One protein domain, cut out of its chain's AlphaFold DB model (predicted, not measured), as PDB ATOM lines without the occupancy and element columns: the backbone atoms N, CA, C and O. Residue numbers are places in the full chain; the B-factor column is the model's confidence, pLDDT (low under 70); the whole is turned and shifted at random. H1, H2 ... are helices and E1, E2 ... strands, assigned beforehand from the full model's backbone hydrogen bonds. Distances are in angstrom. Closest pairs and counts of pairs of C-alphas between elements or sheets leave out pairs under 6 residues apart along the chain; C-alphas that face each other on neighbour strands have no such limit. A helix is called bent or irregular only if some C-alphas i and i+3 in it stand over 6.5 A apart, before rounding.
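AT A GLANCE: This is residues 263 to 344 and 614 to 651 of the 693 residues of an uncharacterized protein of Thermoprotei archaeon (UniProt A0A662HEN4). Two long helices, H3 and H5, run opposite ways and overlap only over part of their lengths, H3 with residues 295 to 305 and H5 with residues 630 to 637, and together they make the long axis. Near this overlap H4 packs on H3 and H2 packs on H5, while a small antiparallel sheet, E1 - E2, lies near the first residues of H5, and residues 319 to 344, with no named element, fold back from the far end of H3. The printed part has 120 residues with five named helices and two named strands, in the order E1, H1, E2, H2, H3, H4, H5, and the class is mostly helix. The whole is compact by its radius of gyration of the C-alphas, 15.3 A, yet elongated, spanning 51 by 27 by 22 A.

IN THESE COORDINATES: E1 is residues 263 to 265, beginning at C-alpha 263 (20.982, 144.538, 79.304). H1 is residues 267 to 272, E2 residues 279 to 282, and H2 residues 284 to 292, 14.1 A long. H3, residues 295 to 318, is 32.5 A long from C-alpha 295 (31.490, 154.355, 98.790); it is neither bent nor irregular, but only just: C-alphas 309 and 312 are 6.4 A apart. H4 is residues 616 to 624, 12.6 A long. H5, residues 630 to 651, is 26.1 A long and ends at C-alpha 651 (35.892, 170.545, 94.421); it is irregular, with C-alphas 646 and 649 9.4 A apart, and has a kink of 91 degrees near residue 645.

HOW THE PARTS SIT: E1 and E2 are antiparallel at 145 degrees; N 264 and O 280 are 2.8 A apart, and N 280 and O 264 3.1 A, within hydrogen-bond range. The closest C-alphas of E2 and H5 are those of Phe 280 and Leu 631, 6.6 A apart. H1 touches no helix. H2 touches residues 632 to 640 of H5 at a steep tilt of 48 degrees, the same way, closest at C-alphas 287 and 632, 5.0 A. H3 and H5 touch at a shallow tilt of 23 degrees, opposite ways, closest at the C-alphas of Val 302 and Trp 630, 4.6 A. H4 touches residues 297 to 308 of H3 at a tilt of 38 degrees, only just steep, closest at C-alphas 618 and 297, 5.4 A. H4 and H5 are apart. Every O i to N i+4 pair is within hydrogen-bond range in H1 and H4; in H2 3 of 5 are, in H3 17 of 20 and in H5 15 of 18.

THE WHOLE: The C-alphas farthest apart, of Gly 320 and Lys 651, are 51.7 A apart. Residues 345 to 613 are not printed, and C-alphas 344 and 614 are 20.2 A apart across this cut, which lies in the link from H3 to H4. Of the links that are printed whole, H1 to E2 is short and the others are tight. The mean pLDDT of the printed part is 90.4, and no printed residue is under 70.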
ATOM      1  N   LYS A 263      20.354 145.763  78.810       84.75
ATOM      2  CA  LYS A 263      20.982 144.538  79.304       84.75
ATOM      3  C   LYS A 263      22.086 144.132  78.342       84.75
ATOM      4  O   LYS A 263      21.819 143.751  77.205       84.75
ATOM      5  N   ILE A 264      23.322 144.195  78.813       85.75
ATOM      6  CA  ILE A 264      24.495 143.840  78.026       85.75
ATOM      7  C   ILE A 264      24.995 142.477  78.514       85.75
ATOM      8  O   ILE A 264      25.414 142.350  79.672       85.75
ATOM      9  N   PRO A 265      24.933 141.429  77.669       88.25
ATOM     10  CA  PRO A 265      25.551 140.156  77.996       88.25
ATOM     11  C   PRO A 265      27.071 140.322  78.007       88.25
ATOM     12  O   PRO A 265      27.635 141.040  77.179       88.25
ATOM     13  N   PHE A 266      27.751 139.618  78.908       89.88
ATOM     14  CA  PHE A 266      29.207 139.599  78.989       89.88
ATOM     15  C   PHE A 266      29.737 138.171  78.761       89.88
ATOM     16  O   PHE A 266      30.112 137.483  79.713       89.88
ATOM     17  N   PRO A 267      29.819 137.702  77.497       89.56
ATOM     18  CA  PRO A 267      30.146 136.307  77.193       89.56
ATOM     19  C   PRO A 267      31.517 135.862  77.695       89.56
ATOM     20  O   PRO A 267      31.709 134.692  78.014       89.56
ATOM     21  N   LEU A 268      32.485 136.782  77.768       87.69
ATOM     22  CA  LEU A 268      33.806 136.472  78.311       87.69
ATOM     23  C   LEU A 268      33.708 136.021  79.770       87.69
ATOM     24  O   LEU A 268      34.356 135.052  80.144       87.69
ATOM     25  N   LEU A 269      32.870 136.683  80.569       86.38
ATOM     26  CA  LEU A 269      32.683 136.338  81.970       86.38
ATOM     27  C   LEU A 269      31.945 135.001  82.134       86.38
ATOM     28  O   LEU A 269      32.362 134.182  82.947       86.38
ATOM     29  N   ALA A 270      30.926 134.736  81.311       87.75
ATOM     30  CA  ALA A 270      30.220 133.449  81.314       87.75
ATOM     31  C   ALA A 270      31.140 132.262  80.969       87.75
ATOM     32  O   ALA A 270      30.957 131.157  81.472       87.75
ATOM     33  N   LYS A 271      32.165 132.485  80.132       87.38
ATOM     34  CA  LYS A 271      33.164 131.459  79.783       87.38
ATOM     35  C   LYS A 271      34.121 131.125  80.924       87.38
ATOM     36  O   LYS A 271      34.674 130.029  80.926       87.38
ATOM     37  N   LEU A 272      34.349 132.049  81.862       86.19
ATOM     38  CA  LEU A 272      35.274 131.819  82.974       86.19
ATOM     39  C   LEU A 272      34.735 130.758  83.937       86.19
ATOM     40  O   LEU A 272      35.505 129.946  84.448       86.19
ATOM     41  N   TRP A 273      33.421 130.750  84.173       85.12
ATOM     42  CA  TRP A 273      32.788 129.803  85.083       85.12
ATOM     43  C   TRP A 273      31.291 129.657  84.745       85.12
ATOM     44  O   TRP A 273      30.573 130.661  84.747       85.12
ATOM     45  N   PRO A 274      30.805 128.423  84.492       83.31
ATOM     46  CA  PRO A 274      29.392 128.166  84.230       83.31
ATOM     47  C   PRO A 274      28.475 128.722  85.319       83.31
ATOM     48  O   PRO A 274      28.729 128.506  86.507       83.31
ATOM     49  N   GLY A 275      27.399 129.394  84.903       83.88
ATOM     50  CA  GLY A 275      26.366 129.865  85.816       83.88
ATOM     51  C   GLY A 275      26.687 131.141  86.592       83.88
ATOM     52  O   GLY A 275      25.887 131.533  87.436       83.88
ATOM     53  N   ILE A 276      27.812 131.810  86.317       90.31
ATOM     54  CA  ILE A 276      28.007 133.188  86.783       90.31
ATOM     55  C   ILE A 276      26.929 134.077  86.172       90.31
ATOM     56  O   ILE A 276      26.679 134.020  84.969       90.31
ATOM     57  N   TYR A 277      26.378 134.993  86.963       91.38
ATOM     58  CA  TYR A 277      25.487 136.029  86.467       91.38
ATOM     59  C   TYR A 277      26.241 137.059  85.595       91.38
ATOM     60  O   TYR A 277      26.610 138.149  86.040       91.38
ATOM     61  N   ALA A 278      26.499 136.684  84.340       92.25
ATOM     62  CA  ALA A 278      27.399 137.348  83.402       92.25
ATOM     63  C   ALA A 278      26.688 138.357  82.493       92.25
ATOM     64  O   ALA A 278      26.886 138.400  81.277       92.25
ATOM     65  N   SER A 279      25.860 139.198  83.091       90.31
ATOM     66  CA  SER A 279      25.238 140.336  82.424       90.31
ATOM     67  C   SER A 279      25.271 141.554  83.333       90.31
ATOM     68  O   SER A 279      25.501 141.457  84.542       90.31
ATOM     69  N   PHE A 280      25.057 142.722  82.744       87.06
ATOM     70  CA  PHE A 280      24.800 143.939  83.496       87.06
ATOM     71  C   PHE A 280      23.727 144.770  82.814       87.06
ATOM     72  O   PHE A 280      23.570 144.717  81.593       87.06
ATOM     73  N   VAL A 281      23.007 145.550  83.611       84.75
ATOM     74  CA  VAL A 281      22.093 146.571  83.101       84.75
ATOM     75  C   VAL A 281      22.849 147.889  83.076       84.75
ATOM     76  O   VAL A 281      23.319 148.371  84.106       84.75
ATOM     77  N   PHE A 282      23.030 148.453  81.887       82.81
ATOM     78  CA  PHE A 282      23.631 149.767  81.731       82.81
ATOM     79  C   PHE A 282      22.547 150.812  81.545       82.81
ATOM     80  O   PHE A 282      21.695 150.669  80.674       82.81
ATOM     81  N   ASN A 283      22.623 151.876  82.336       80.12
ATOM     82  CA  ASN A 283      21.806 153.066  82.172       80.12
ATOM     83  C   ASN A 283      22.706 154.286  82.412       80.12
ATOM     84  O   ASN A 283      23.219 154.488  83.513       80.12
ATOM     85  N   GLY A 284      22.947 155.068  81.356       77.00
ATOM     86  CA  GLY A 284      23.905 156.181  81.373       77.00
ATOM     87  C   GLY A 284      23.643 157.203  82.493       77.00
ATOM     88  O   GLY A 284      24.550 157.480  83.282       77.00
ATOM     89  N   PRO A 285      22.415 157.733  82.626       76.25
ATOM     90  CA  PRO A 285      22.051 158.617  83.733       76.25
ATOM     91  C   PRO A 285      22.211 157.986  85.114       76.25
ATOM     92  O   PRO A 285      22.756 158.634  86.007       76.25
ATOM     93  N   LEU A 286      21.787 156.734  85.309       78.75
ATOM     94  CA  LEU A 286      21.961 156.059  86.601       78.75
ATOM     95  C   LEU A 286      23.446 155.863  86.936       78.75
ATOM     96  O   LEU A 286      23.834 156.035  88.094       78.75
ATOM     97  N   ALA A 287      24.295 155.601  85.939       83.31
ATOM     98  CA  ALA A 287      25.744 155.547  86.115       83.31
ATOM     99  C   ALA A 287      26.316 156.902  86.567       83.31
ATOM    100  O   ALA A 287      27.172 156.942  87.453       83.31
ATOM    101  N   ALA A 288      25.808 158.016  86.029       87.31
ATOM    102  CA  ALA A 288      26.175 159.350  86.500       87.31
ATOM    103  C   ALA A 288      25.713 159.575  87.949       87.31
ATOM    104  O   ALA A 288      26.495 160.026  88.782       87.31
ATOM    105  N   VAL A 289      24.482 159.195  88.298       87.81
ATOM    106  CA  VAL A 289      23.962 159.335  89.669       87.81
ATOM    107  C   VAL A 289      24.723 158.452  90.676       87.81
ATOM    108  O   VAL A 289      24.899 158.846  91.830       87.81
ATOM    109  N   CYS A 290      25.297 157.317  90.263       91.12
ATOM    110  CA  CYS A 290      26.195 156.525  91.118       91.12
ATOM    111  C   CYS A 290      27.422 157.326  91.605       91.12
ATOM    112  O   CYS A 290      27.997 157.013  92.650       91.12
ATOM    113  N   LEU A 291      27.809 158.411  90.921       92.81
ATOM    114  CA  LEU A 291      28.910 159.281  91.345       92.81
ATOM    115  C   LEU A 291      28.594 160.072  92.627       92.81
ATOM    116  O   LEU A 291      29.515 160.508  93.310       92.81
ATOM    117  N   VAL A 292      27.341 160.208  93.056       92.38
ATOM    118  CA  VAL A 292      27.024 160.831  94.363       92.38
ATOM    119  C   VAL A 292      26.769 159.828  95.479       92.38
ATOM    120  O   VAL A 292      26.755 160.219  96.642       92.38
ATOM    121  N   MET A 293      26.656 158.535  95.169       93.00
ATOM    122  CA  MET A 293      26.435 157.512  96.192       93.00
ATOM    123  C   MET A 293      27.619 157.362  97.154       93.00
ATOM    124  O   MET A 293      28.771 157.494  96.737       93.00
ATOM    125  N   PRO A 294      27.380 157.013  98.424       92.12
ATOM    126  CA  PRO A 294      28.438 156.631  99.354       92.12
ATOM    127  C   PRO A 294      29.301 155.460  98.847       92.12
ATOM    128  O   PRO A 294      28.832 154.591  98.111       92.12
ATOM    129  N   ASN A 295      30.576 155.413  99.242       93.75
ATOM    130  CA  ASN A 295      31.490 154.355  98.790       93.75
ATOM    131  C   ASN A 295      31.092 152.965  99.310       93.75
ATOM    132  O   ASN A 295      31.297 151.991  98.597       93.75
ATOM    133  N   ASP A 296      30.528 152.859 100.514       94.19
ATOM    134  CA  ASP A 296      30.036 151.594 101.075       94.19
ATOM    135  C   ASP A 296      28.845 151.042 100.277       94.19
ATOM    136  O   ASP A 296      28.783 149.840 100.031       94.19
ATOM    137  N   VAL A 297      27.951 151.905  99.782       94.69
ATOM    138  CA  VAL A 297      26.882 151.514  98.843       94.69
ATOM    139  C   VAL A 297      27.479 150.924  97.565       94.69
ATOM    140  O   VAL A 297      27.145 149.803  97.181       94.69
ATOM    141  N   LEU A 298      28.410 151.645  96.930       95.06
ATOM    142  CA  LEU A 298      29.030 151.202  95.678       95.06
ATOM    143  C   LEU A 298      29.821 149.900  95.856       95.06
ATOM    144  O   LEU A 298      29.708 148.992  95.035       95.06
ATOM    145  N   LEU A 299      30.592 149.777  96.939       95.88
ATOM    146  CA  LEU A 299      31.325 148.554  97.263       95.88
ATOM    147  C   LEU A 299      30.374 147.387  97.514       95.88
ATOM    148  O   LEU A 299      30.616 146.295  97.010       95.88
ATOM    149  N   THR A 300      29.271 147.614  98.228       95.50
ATOM    150  CA  THR A 300      28.267 146.573  98.475       95.50
ATOM    151  C   THR A 300      27.636 146.077  97.179       95.50
ATOM    152  O   THR A 300      27.428 144.876  97.044       95.50
ATOM    153  N   PHE A 301      27.391 146.948  96.194       94.81
ATOM    154  CA  PHE A 301      26.905 146.517  94.881       94.81
ATOM    155  C   PHE A 301      27.870 145.575  94.163       94.81
ATOM    156  O   PHE A 301      27.455 144.537  93.644       94.81
ATOM    157  N   VAL A 302      29.159 145.911  94.160       95.69
ATOM    158  CA  VAL A 302      30.194 145.092  93.517       95.69
ATOM    159  C   VAL A 302      30.395 143.777  94.268       95.69
ATOM    160  O   VAL A 302      30.379 142.705  93.664       95.69
ATOM    161  N   LEU A 303      30.547 143.845  95.592       96.06
ATOM    162  CA  LEU A 303      30.780 142.678  96.441       96.06
ATOM    163  C   LEU A 303      29.566 141.759  96.497       96.06
ATOM    164  O   LEU A 303      29.724 140.547  96.457       96.06
ATOM    165  N   GLY A 304      28.358 142.310  96.563       95.00
ATOM    166  CA  GLY A 304      27.137 141.520  96.575       95.00
ATOM    167  C   GLY A 304      26.951 140.749  95.266       95.00
ATOM    168  O   GLY A 304      26.623 139.567  95.311       95.00
ATOM    169  N   TRP A 305      27.237 141.363  94.112       94.94
ATOM    170  CA  TRP A 305      27.256 140.643  92.835       94.94
ATOM    171  C   TRP A 305      28.355 139.577  92.789       94.94
ATOM    172  O   TRP A 305      28.092 138.451  92.373       94.94
ATOM    173  N   LEU A 306      29.560 139.883  93.272       95.62
ATOM    174  CA  LEU A 306      30.649 138.910  93.331       95.62
ATOM    175  C   LEU A 306      30.289 137.714  94.229       95.62
ATOM    176  O   LEU A 306      30.473 136.566  93.847       95.62
ATOM    177  N   VAL A 307      29.739 137.952  95.417       95.88
ATOM    178  CA  VAL A 307      29.403 136.884  96.365       95.88
ATOM    179  C   VAL A 307      28.191 136.084  95.894       95.88
ATOM    180  O   VAL A 307      28.243 134.857  95.886       95.88
ATOM    181  N   LEU A 308      27.106 136.749  95.492       95.12
ATOM    182  CA  LEU A 308      25.853 136.080  95.142       95.12
ATOM    183  C   LEU A 308      25.827 135.637  93.681       95.12
ATOM    184  O   LEU A 308      25.558 134.475  93.405       95.12
ATOM    185  N   GLY A 309      26.104 136.545  92.749       92.81
ATOM    186  CA  GLY A 309      26.003 136.309  91.307       92.81
ATOM    187  C   GLY A 309      27.174 135.530  90.711       92.81
ATOM    188  O   GLY A 309      26.973 134.815  89.737       92.81
ATOM    189  N   VAL A 310      28.379 135.640  91.279       93.81
ATOM    190  CA  VAL A 310      29.569 134.933  90.775       93.81
ATOM    191  C   VAL A 310      29.873 133.695  91.616       93.81
ATOM    192  O   VAL A 310      29.804 132.577  91.110       93.81
ATOM    193  N   LEU A 311      30.187 133.878  92.901       94.69
ATOM    194  CA  LEU A 311      30.670 132.798  93.762       94.69
ATOM    195  C   LEU A 311      29.560 131.809  94.122       94.69
ATOM    196  O   LEU A 311      29.698 130.627  93.831       94.69
ATOM    197  N   TYR A 312      28.453 132.260  94.718       94.31
ATOM    198  CA  TYR A 312      27.376 131.359  95.138       94.31
ATOM    199  C   TYR A 312      26.773 130.598  93.950       94.31
ATOM    200  O   TYR A 312      26.742 129.369  93.982       94.31
ATOM    201  N   GLN A 313      26.360 131.298  92.883       92.81
ATOM    202  CA  GLN A 313      25.794 130.640  91.698       92.81
ATOM    203  C   GLN A 313      26.795 129.688  91.030       92.81
ATOM    204  O   GLN A 313      26.477 128.517  90.817       92.81
ATOM    205  N   GLY A 314      28.020 130.153  90.761       92.12
ATOM    206  CA  GLY A 314      29.044 129.344  90.101       92.12
ATOM    207  C   GLY A 314      29.433 128.098  90.905       92.12
ATOM    208  O   GLY A 314      29.579 127.013  90.334       92.12
ATOM    209  N   ILE A 315      29.571 128.222  92.231       93.75
ATOM    210  CA  ILE A 315      29.878 127.093  93.123       93.75
ATOM    211  C   ILE A 315      28.698 126.121  93.177       93.75
ATOM    212  O   ILE A 315      28.897 124.924  92.977       93.75
ATOM    213  N   ALA A 316      27.475 126.606  93.404       93.38
ATOM    214  CA  ALA A 316      26.295 125.752  93.526       93.38
ATOM    215  C   ALA A 316      26.038 124.929  92.254       93.38
ATOM    216  O   ALA A 316      25.695 123.751  92.338       93.38
ATOM    217  N   ILE A 317      26.272 125.514  91.078       92.50
ATOM    218  CA  ILE A 317      26.119 124.821  89.794       92.50
ATOM    219  C   ILE A 317      27.229 123.788  89.581       92.50
ATOM    220  O   ILE A 317      26.948 122.650  89.210       92.50
ATOM    221  N   ARG A 318      28.491 124.133  89.875       90.94
ATOM    222  CA  ARG A 318      29.627 123.190  89.787       90.94
ATOM    223  C   ARG A 318      29.459 121.975  90.694       90.94
ATOM    224  O   ARG A 318      29.880 120.887  90.319       90.94
ATOM    225  N   LEU A 319      28.886 122.175  91.878       93.50
ATOM    226  CA  LEU A 319      28.640 121.112  92.849       93.50
ATOM    227  C   LEU A 319      27.367 120.304  92.549       93.50
ATOM    228  O   LEU A 319      27.067 119.370  93.285       93.50
ATOM    229  N   GLY A 320      26.605 120.656  91.506       91.12
ATOM    230  CA  GLY A 320      25.338 119.997  91.179       91.12
ATOM    231  C   GLY A 320      24.213 120.271  92.183       91.12
ATOM    232  O   GLY A 320      23.202 119.579  92.165       91.12
ATOM    233  N   ILE A 321      24.381 121.274  93.053       92.75
ATOM    234  CA  ILE A 321      23.365 121.709  94.021       92.75
ATOM    235  C   ILE A 321      22.222 122.422  93.291       92.75
ATOM    236  O   ILE A 321      21.054 122.245  93.627       92.75
ATOM    237  N   ILE A 322      22.572 123.232  92.289       91.88
ATOM    238  CA  ILE A 322      21.638 123.959  91.432       91.88
ATOM    239  C   ILE A 322      21.749 123.427  89.995       91.88
ATOM    240  O   ILE A 322      22.870 123.286  89.497       91.88
ATOM    241  N   PRO A 323      20.627 123.175  89.289       90.69
ATOM    242  CA  PRO A 323      20.675 122.769  87.890       90.69
ATOM    243  C   PRO A 323      21.188 123.898  86.990       90.69
ATOM    244  O   PRO A 323      20.787 125.055  87.118       90.69
ATOM    245  N   TYR A 324      22.028 123.548  86.021       91.81
ATOM    246  CA  TYR A 324      22.413 124.463  84.953       91.81
ATOM    247  C   TYR A 324      21.314 124.540  83.886       91.81
ATOM    248  O   TYR A 324      20.882 123.511  83.361       91.81
ATOM    249  N   LYS A 325      20.893 125.755  83.524       90.75
ATOM    250  CA  LYS A 325      20.007 126.021  82.384       90.75
ATOM    251  C   LYS A 325      20.749 126.921  81.387       90.75
ATOM    252  O   LYS A 325      21.131 128.024  81.770       90.75
ATOM    253  N   PRO A 326      20.953 126.510  80.122       89.00
ATOM    254  CA  PRO A 326      21.637 127.349  79.142       89.00
ATOM    255  C   PRO A 326      21.014 128.749  79.028       89.00
ATOM    256  O   PRO A 326      19.805 128.875  78.847       89.00
ATOM    257  N   GLY A 327      21.843 129.792  79.124       88.56
ATOM    258  CA  GLY A 327      21.410 131.189  78.997       88.56
ATOM    259  C   GLY A 327      21.000 131.859  80.312       88.56
ATOM    260  O   GLY A 327      20.754 133.066  80.314       88.56
ATOM    261  N   MET A 328      20.983 131.121  81.428       90.38
ATOM    262  CA  MET A 328      20.698 131.652  82.769       90.38
ATOM    263  C   MET A 328      21.636 132.789  83.200       90.38
ATOM    264  O   MET A 328      21.282 133.589  84.057       90.38
ATOM    265  N   GLU A 329      22.818 132.904  82.596       91.50
ATOM    266  CA  GLU A 329      23.789 133.965  82.867       91.50
ATOM    267  C   GLU A 329      23.333 135.349  82.378       91.50
ATOM    268  O   GLU A 329      23.860 136.383  82.803       91.50
ATOM    269  N   TYR A 330      22.357 135.385  81.468       90.88
ATOM    270  CA  TYR A 330      21.953 136.592  80.746       90.88
ATOM    271  C   TYR A 330      20.494 136.979  80.977       90.88
ATOM    272  O   TYR A 330      19.990 137.889  80.316       90.88
ATOM    273  N   VAL A 331      19.794 136.305  81.885       88.94
ATOM    274  CA  VAL A 331      18.395 136.610  82.212       88.94
ATOM    275  C   VAL A 331      18.278 137.925  82.986       88.94
ATOM    276  O   VAL A 331      19.222 138.390  83.625       88.94
ATOM    277  N   TRP A 332      17.127 138.577  82.911       85.81
ATOM    278  CA  TRP A 332      16.824 139.728  83.760       85.81
ATOM    279  C   TRP A 332      16.623 139.300  85.223       85.81
ATOM    280  O   TRP A 332      16.223 138.165  85.482       85.81
ATOM    281  N   PRO A 333      16.840 140.191  86.207       81.31
ATOM    282  CA  PRO A 333      16.752 139.811  87.617       81.31
ATOM    283  C   PRO A 333      15.326 139.488  88.084       81.31
ATOM    284  O   PRO A 333      15.150 138.975  89.186       81.31
ATOM    285  N   TRP A 334      14.293 139.783  87.289       77.69
ATOM    286  CA  TRP A 334      12.907 139.378  87.553       77.69
ATOM    287  C   TRP A 334      12.475 138.104  86.811       77.69
ATOM    288  O   TRP A 334      11.358 137.631  87.042       77.69
ATOM    289  N   GLU A 335      13.326 137.542  85.954       84.19
ATOM    290  CA  GLU A 335      13.083 136.264  85.277       84.19
ATOM    291  C   GLU A 335      13.419 135.080  86.205       84.19
ATOM    292  O   GLU A 335      13.679 135.250  87.399       84.19
ATOM    293  N   ASP A 336      13.341 133.854  85.690       84.88
ATOM    294  CA  ASP A 336      13.732 132.653  86.429       84.88
ATOM    295  C   ASP A 336      15.263 132.501  86.432       84.88
ATOM    296  O   ASP A 336      15.869 132.224  85.399       84.88
ATOM    297  N   TYR A 337      15.897 132.704  87.592       89.00
ATOM    298  CA  TYR A 337      17.354 132.658  87.760       89.00
ATOM    299  C   TYR A 337      17.734 132.079  89.132       89.00
ATOM    300  O   TYR A 337      16.902 132.089  90.046       89.00
ATOM    301  N   PRO A 338      18.995 131.648  89.339       90.81
ATOM    302  CA  PRO A 338      19.433 130.990  90.576       90.81
ATOM    303  C   PRO A 338      19.144 131.718  91.883       90.81
ATOM    304  O   PRO A 338      19.048 131.078  92.924       90.81
ATOM    305  N   GLY A 339      18.983 133.044  91.865       89.31
ATOM    306  CA  GLY A 339      18.601 133.790  93.064       89.31
ATOM    307  C   GLY A 339      17.203 133.469  93.589       89.31
ATOM    308  O   GLY A 339      16.886 133.858  94.710       89.31
ATOM    309  N   ARG A 340      16.381 132.752  92.814       88.00
ATOM    310  CA  ARG A 340      15.065 132.228  93.206       88.00
ATOM    311  C   ARG A 340      15.074 130.726  93.483       88.00
ATOM    312  O   ARG A 340      14.030 130.162  93.783       88.00
ATOM    313  N   TRP A 341      16.217 130.059  93.364       90.12
ATOM    314  CA  TRP A 341      16.289 128.606  93.470       90.12
ATOM    315  C   TRP A 341      16.837 128.173  94.828       90.12
ATOM    316  O   TRP A 341      17.653 128.857  95.452       90.12
ATOM    317  N   LEU A 342      16.371 127.017  95.297       90.25
ATOM    318  CA  LEU A 342      16.940 126.346  96.462       90.25
ATOM    319  C   LEU A 342      18.402 125.949  96.191       90.25
ATOM    320  O   LEU A 342      18.772 125.760  95.032       90.25
ATOM    321  N   PRO A 343      19.245 125.813  97.233       90.38
ATOM    322  CA  PRO A 343      18.936 125.827  98.669       90.38
ATOM    323  C   PRO A 343      19.040 127.201  99.342       90.38
ATOM    324  O   PRO A 343      18.815 127.293 100.540       90.38
ATOM    325  N   PHE A 344      19.409 128.261  98.624       92.38
ATOM    326  CA  PHE A 344      19.438 129.620  99.170       92.38
ATOM    327  C   PHE A 344      18.933 130.630  98.124       92.38
ATOM    328  O   PHE A 344      19.729 131.260  97.420       92.38
ATOM    329  N   ILE A 614      30.070 147.519 104.164       92.19
ATOM    330  CA  ILE A 614      28.761 146.925 103.874       92.19
ATOM    331  C   ILE A 614      27.657 147.937 104.182       92.19
ATOM    332  O   ILE A 614      27.576 148.537 105.259       92.19
ATOM    333  N   ASN A 615      26.757 148.097 103.224       93.94
ATOM    334  CA  ASN A 615      25.579 148.931 103.330       93.94
ATOM    335  C   ASN A 615      24.321 148.054 103.248       93.94
ATOM    336  O   ASN A 615      24.092 147.391 102.242       93.94
ATOM    337  N   VAL A 616      23.517 148.017 104.315       93.75
ATOM    338  CA  VAL A 616      22.361 147.103 104.401       93.75
ATOM    339  C   VAL A 616      21.279 147.431 103.356       93.75
ATOM    340  O   VAL A 616      20.846 146.500 102.676       93.75
ATOM    341  N   PRO A 617      20.894 148.706 103.124       93.50
ATOM    342  CA  PRO A 617      20.013 149.056 102.006       93.50
ATOM    343  C   PRO A 617      20.554 148.652 100.629       93.50
ATOM    344  O   PRO A 617      19.800 148.152  99.794       93.50
ATOM    345  N   ALA A 618      21.858 148.816 100.386       93.56
ATOM    346  CA  ALA A 618      22.471 148.375  99.135       93.56
ATOM    347  C   ALA A 618      22.467 146.843  99.004       93.56
ATOM    348  O   ALA A 618      22.169 146.328  97.932       93.56
ATOM    349  N   LEU A 619      22.735 146.106 100.089       93.50
ATOM    350  CA  LEU A 619      22.658 144.643 100.105       93.50
ATOM    351  C   LEU A 619      21.245 144.165  99.767       93.50
ATOM    352  O   LEU A 619      21.092 143.278  98.931       93.50
ATOM    353  N   TYR A 620      20.225 144.784 100.370       92.81
ATOM    354  CA  TYR A 620      18.827 144.529 100.031       92.81
ATOM    355  C   TYR A 620      18.584 144.686  98.521       92.81
ATOM    356  O   TYR A 620      18.086 143.759  97.880       92.81
ATOM    357  N   ALA A 621      19.018 145.807  97.934       91.06
ATOM    358  CA  ALA A 621      18.881 146.060  96.501       91.06
ATOM    359  C   ALA A 621      19.641 145.033  95.632       91.06
ATOM    360  O   ALA A 621      19.094 144.563  94.634       91.06
ATOM    361  N   VAL A 622      20.855 144.606  96.013       91.56
ATOM    362  CA  VAL A 622      21.593 143.548  95.284       91.56
ATOM    363  C   VAL A 622      20.867 142.213  95.338       91.56
ATOM    364  O   VAL A 622      20.783 141.518  94.327       91.56
ATOM    365  N   MET A 623      20.357 141.825  96.506       91.50
ATOM    366  CA  MET A 623      19.653 140.551  96.647       91.50
ATOM    367  C   MET A 623      18.419 140.503  95.733       91.50
ATOM    368  O   MET A 623      18.110 139.442  95.194       91.50
ATOM    369  N   GLN A 624      17.779 141.652  95.481       86.56
ATOM    370  CA  GLN A 624      16.681 141.778  94.519       86.56
ATOM    371  C   GLN A 624      17.129 141.804  93.059       86.56
ATOM    372  O   GLN A 624      16.536 141.131  92.216       86.56
ATOM    373  N   ALA A 625      18.153 142.594  92.752       86.06
ATOM    374  CA  ALA A 625      18.555 142.929  91.393       86.06
ATOM    375  C   ALA A 625      20.071 142.744  91.210       86.06
ATOM    376  O   ALA A 625      20.830 143.688  90.988       86.06
ATOM    377  N   CYS A 626      20.522 141.494  91.329       87.88
ATOM    378  CA  CYS A 626      21.937 141.150  91.495       87.88
ATOM    379  C   CYS A 626      22.852 141.631  90.357       87.88
ATOM    380  O   CYS A 626      23.990 142.016  90.615       87.88
ATOM    381  N   ASN A 627      22.386 141.618  89.109       86.81
ATOM    382  CA  ASN A 627      23.161 142.051  87.942       86.81
ATOM    383  C   ASN A 627      22.979 143.543  87.600       86.81
ATOM    384  O   ASN A 627      23.548 144.024  86.624       86.81
ATOM    385  N   TYR A 628      22.194 144.286  88.380       86.12
ATOM    386  CA  TYR A 628      21.671 145.575  87.939       86.12
ATOM    387  C   TYR A 628      22.646 146.741  88.164       86.12
ATOM    388  O   TYR A 628      22.799 147.584  87.289       86.12
ATOM    389  N   PHE A 629      23.367 146.783  89.295       88.38
ATOM    390  CA  PHE A 629      24.184 147.957  89.665       88.38
ATOM    391  C   PHE A 629      25.698 147.763  89.610       88.38
ATOM    392  O   PHE A 629      26.429 148.754  89.604       88.38
ATOM    393  N   TRP A 630      26.196 146.524  89.591       90.88
ATOM    394  CA  TRP A 630      27.609 146.242  89.872       90.88
ATOM    395  C   TRP A 630      28.569 146.969  88.920       90.88
ATOM    396  O   TRP A 630      29.520 147.594  89.386       90.88
ATOM    397  N   LEU A 631      28.306 146.972  87.605       90.94
ATOM    398  CA  LEU A 631      29.204 147.624  86.649       90.94
ATOM    399  C   LEU A 631      29.194 149.147  86.805       90.94
ATOM    400  O   LEU A 631      30.255 149.768  86.845       90.94
ATOM    401  N   MET A 632      28.008 149.751  86.926       90.69
ATOM    402  CA  MET A 632      27.879 151.194  87.159       90.69
ATOM    403  C   MET A 632      28.582 151.599  88.458       90.69
ATOM    404  O   MET A 632      29.283 152.611  88.492       90.69
ATOM    405  N   ALA A 633      28.474 150.769  89.499       93.19
ATOM    406  CA  ALA A 633      29.155 150.987  90.763       93.19
ATOM    407  C   ALA A 633      30.683 150.892  90.638       93.19
ATOM    408  O   ALA A 633      31.387 151.752  91.167       93.19
ATOM    409  N   MET A 634      31.208 149.914  89.889       93.62
ATOM    410  CA  MET A 634      32.646 149.815  89.610       93.62
ATOM    411  C   MET A 634      33.173 151.032  88.842       93.62
ATOM    412  O   MET A 634      34.204 151.592  89.217       93.62
ATOM    413  N   ILE A 635      32.465 151.469  87.795       92.50
ATOM    414  CA  ILE A 635      32.836 152.656  87.011       92.50
ATOM    415  C   ILE A 635      32.839 153.897  87.914       92.50
ATOM    416  O   ILE A 635      33.808 154.660  87.917       92.50
ATOM    417  N   ALA A 636      31.796 154.076  88.728       94.12
ATOM    418  CA  ALA A 636      31.702 155.197  89.657       94.12
ATOM    419  C   ALA A 636      32.827 155.183  90.701       94.12
ATOM    420  O   ALA A 636      33.406 156.234  90.973       94.12
ATOM    421  N   LEU A 637      33.185 154.015  91.251       95.38
ATOM    422  CA  LEU A 637      34.317 153.861  92.172       95.38
ATOM    423  C   LEU A 637      35.644 154.248  91.513       95.38
ATOM    424  O   LEU A 637      36.421 154.992  92.114       95.38
ATOM    425  N   ALA A 638      35.890 153.805  90.277       95.12
ATOM    426  CA  ALA A 638      37.101 154.150  89.535       95.12
ATOM    427  C   ALA A 638      37.204 155.666  89.291       95.12
ATOM    428  O   ALA A 638      38.232 156.279  89.592       95.12
ATOM    429  N   ILE A 639      36.118 156.294  88.827       94.19
ATOM    430  CA  ILE A 639      36.060 157.746  88.602       94.19
ATOM    431  C   ILE A 639      36.248 158.507  89.921       94.19
ATOM    432  O   ILE A 639      37.060 159.431  89.991       94.19
ATOM    433  N   LYS A 640      35.541 158.112  90.989       94.50
ATOM    434  CA  LYS A 640      35.672 158.712  92.327       94.50
ATOM    435  C   LYS A 640      37.097 158.653  92.835       94.50
ATOM    436  O   LYS A 640      37.602 159.656  93.327       94.50
ATOM    437  N   TYR A 641      37.744 157.500  92.714       93.81
ATOM    438  CA  TYR A 641      39.106 157.304  93.185       93.81
ATOM    439  C   TYR A 641      40.080 158.293  92.534       93.81
ATOM    440  O   TYR A 641      40.867 158.933  93.232       93.81
ATOM    441  N   VAL A 642      39.983 158.474  91.212       94.69
ATOM    442  CA  VAL A 642      40.823 159.423  90.469       94.69
ATOM    443  C   VAL A 642      40.478 160.869  90.836       94.69
ATOM    444  O   VAL A 642      41.366 161.646  91.194       94.69
ATOM    445  N   LEU A 643      39.197 161.248  90.790       93.62
ATOM    446  CA  LEU A 643      38.775 162.639  90.994       93.62
ATOM    447  C   LEU A 643      38.943 163.123  92.440       93.62
ATOM    448  O   LEU A 643      39.346 164.264  92.660       93.62
ATOM    449  N   LEU A 644      38.692 162.277  93.440       93.19
ATOM    450  CA  LEU A 644      38.881 162.650  94.846       93.19
ATOM    451  C   LEU A 644      40.359 162.870  95.184       93.19
ATOM    452  O   LEU A 644      40.670 163.805  95.917       93.19
ATOM    453  N   ARG A 645      41.268 162.059  94.626       92.81
ATOM    454  CA  ARG A 645      42.720 162.220  94.827       92.81
ATOM    455  C   ARG A 645      43.292 163.445  94.121       92.81
ATOM    456  O   ARG A 645      44.259 164.020  94.604       92.81
ATOM    457  N   THR A 646      42.711 163.831  92.990       93.88
ATOM    458  CA  THR A 646      43.200 164.952  92.172       93.88
ATOM    459  C   THR A 646      42.612 166.299  92.588       93.88
ATOM    460  O   THR A 646      43.324 167.299  92.594       93.88
ATOM    461  N   LEU A 647      41.326 166.348  92.949       92.19
ATOM    462  CA  LEU A 647      40.598 167.596  93.206       92.19
ATOM    463  C   LEU A 647      40.322 167.854  94.695       92.19
ATOM    464  O   LEU A 647      40.090 169.000  95.088       92.19
ATOM    465  N   GLY A 648      40.312 166.801  95.514       92.12
ATOM    466  CA  GLY A 648      39.789 166.834  96.877       92.12
ATOM    467  C   GLY A 648      38.254 166.861  96.932       92.12
ATOM    468  O   GLY A 648      37.568 167.198  95.965       92.12
ATOM    469  N   MET A 649      37.695 166.526  98.098       89.50
ATOM    470  CA  MET A 649      36.249 166.310  98.277       89.50
ATOM    471  C   MET A 649      35.389 167.538  97.936       89.50
ATOM    472  O   MET A 649      34.349 167.415  97.295       89.50
ATOM    473  N   ARG A 650      35.819 168.743  98.331       90.50
ATOM    474  CA  ARG A 650      35.026 169.965  98.120       90.50
ATOM    475  C   ARG A 650      34.841 170.284  96.635       90.50
ATOM    476  O   ARG A 650      33.714 170.486  96.195       90.50
ATOM    477  N   LYS A 651      35.937 170.297  95.870       90.62
ATOM    478  CA  LYS A 651      35.892 170.545  94.421       90.62
ATOM    479  C   LYS A 651      35.224 169.397  93.676       90.62
ATOM    480  O   LYS A 651      34.523 169.643  92.701       90.62
TER     481      LYS A 651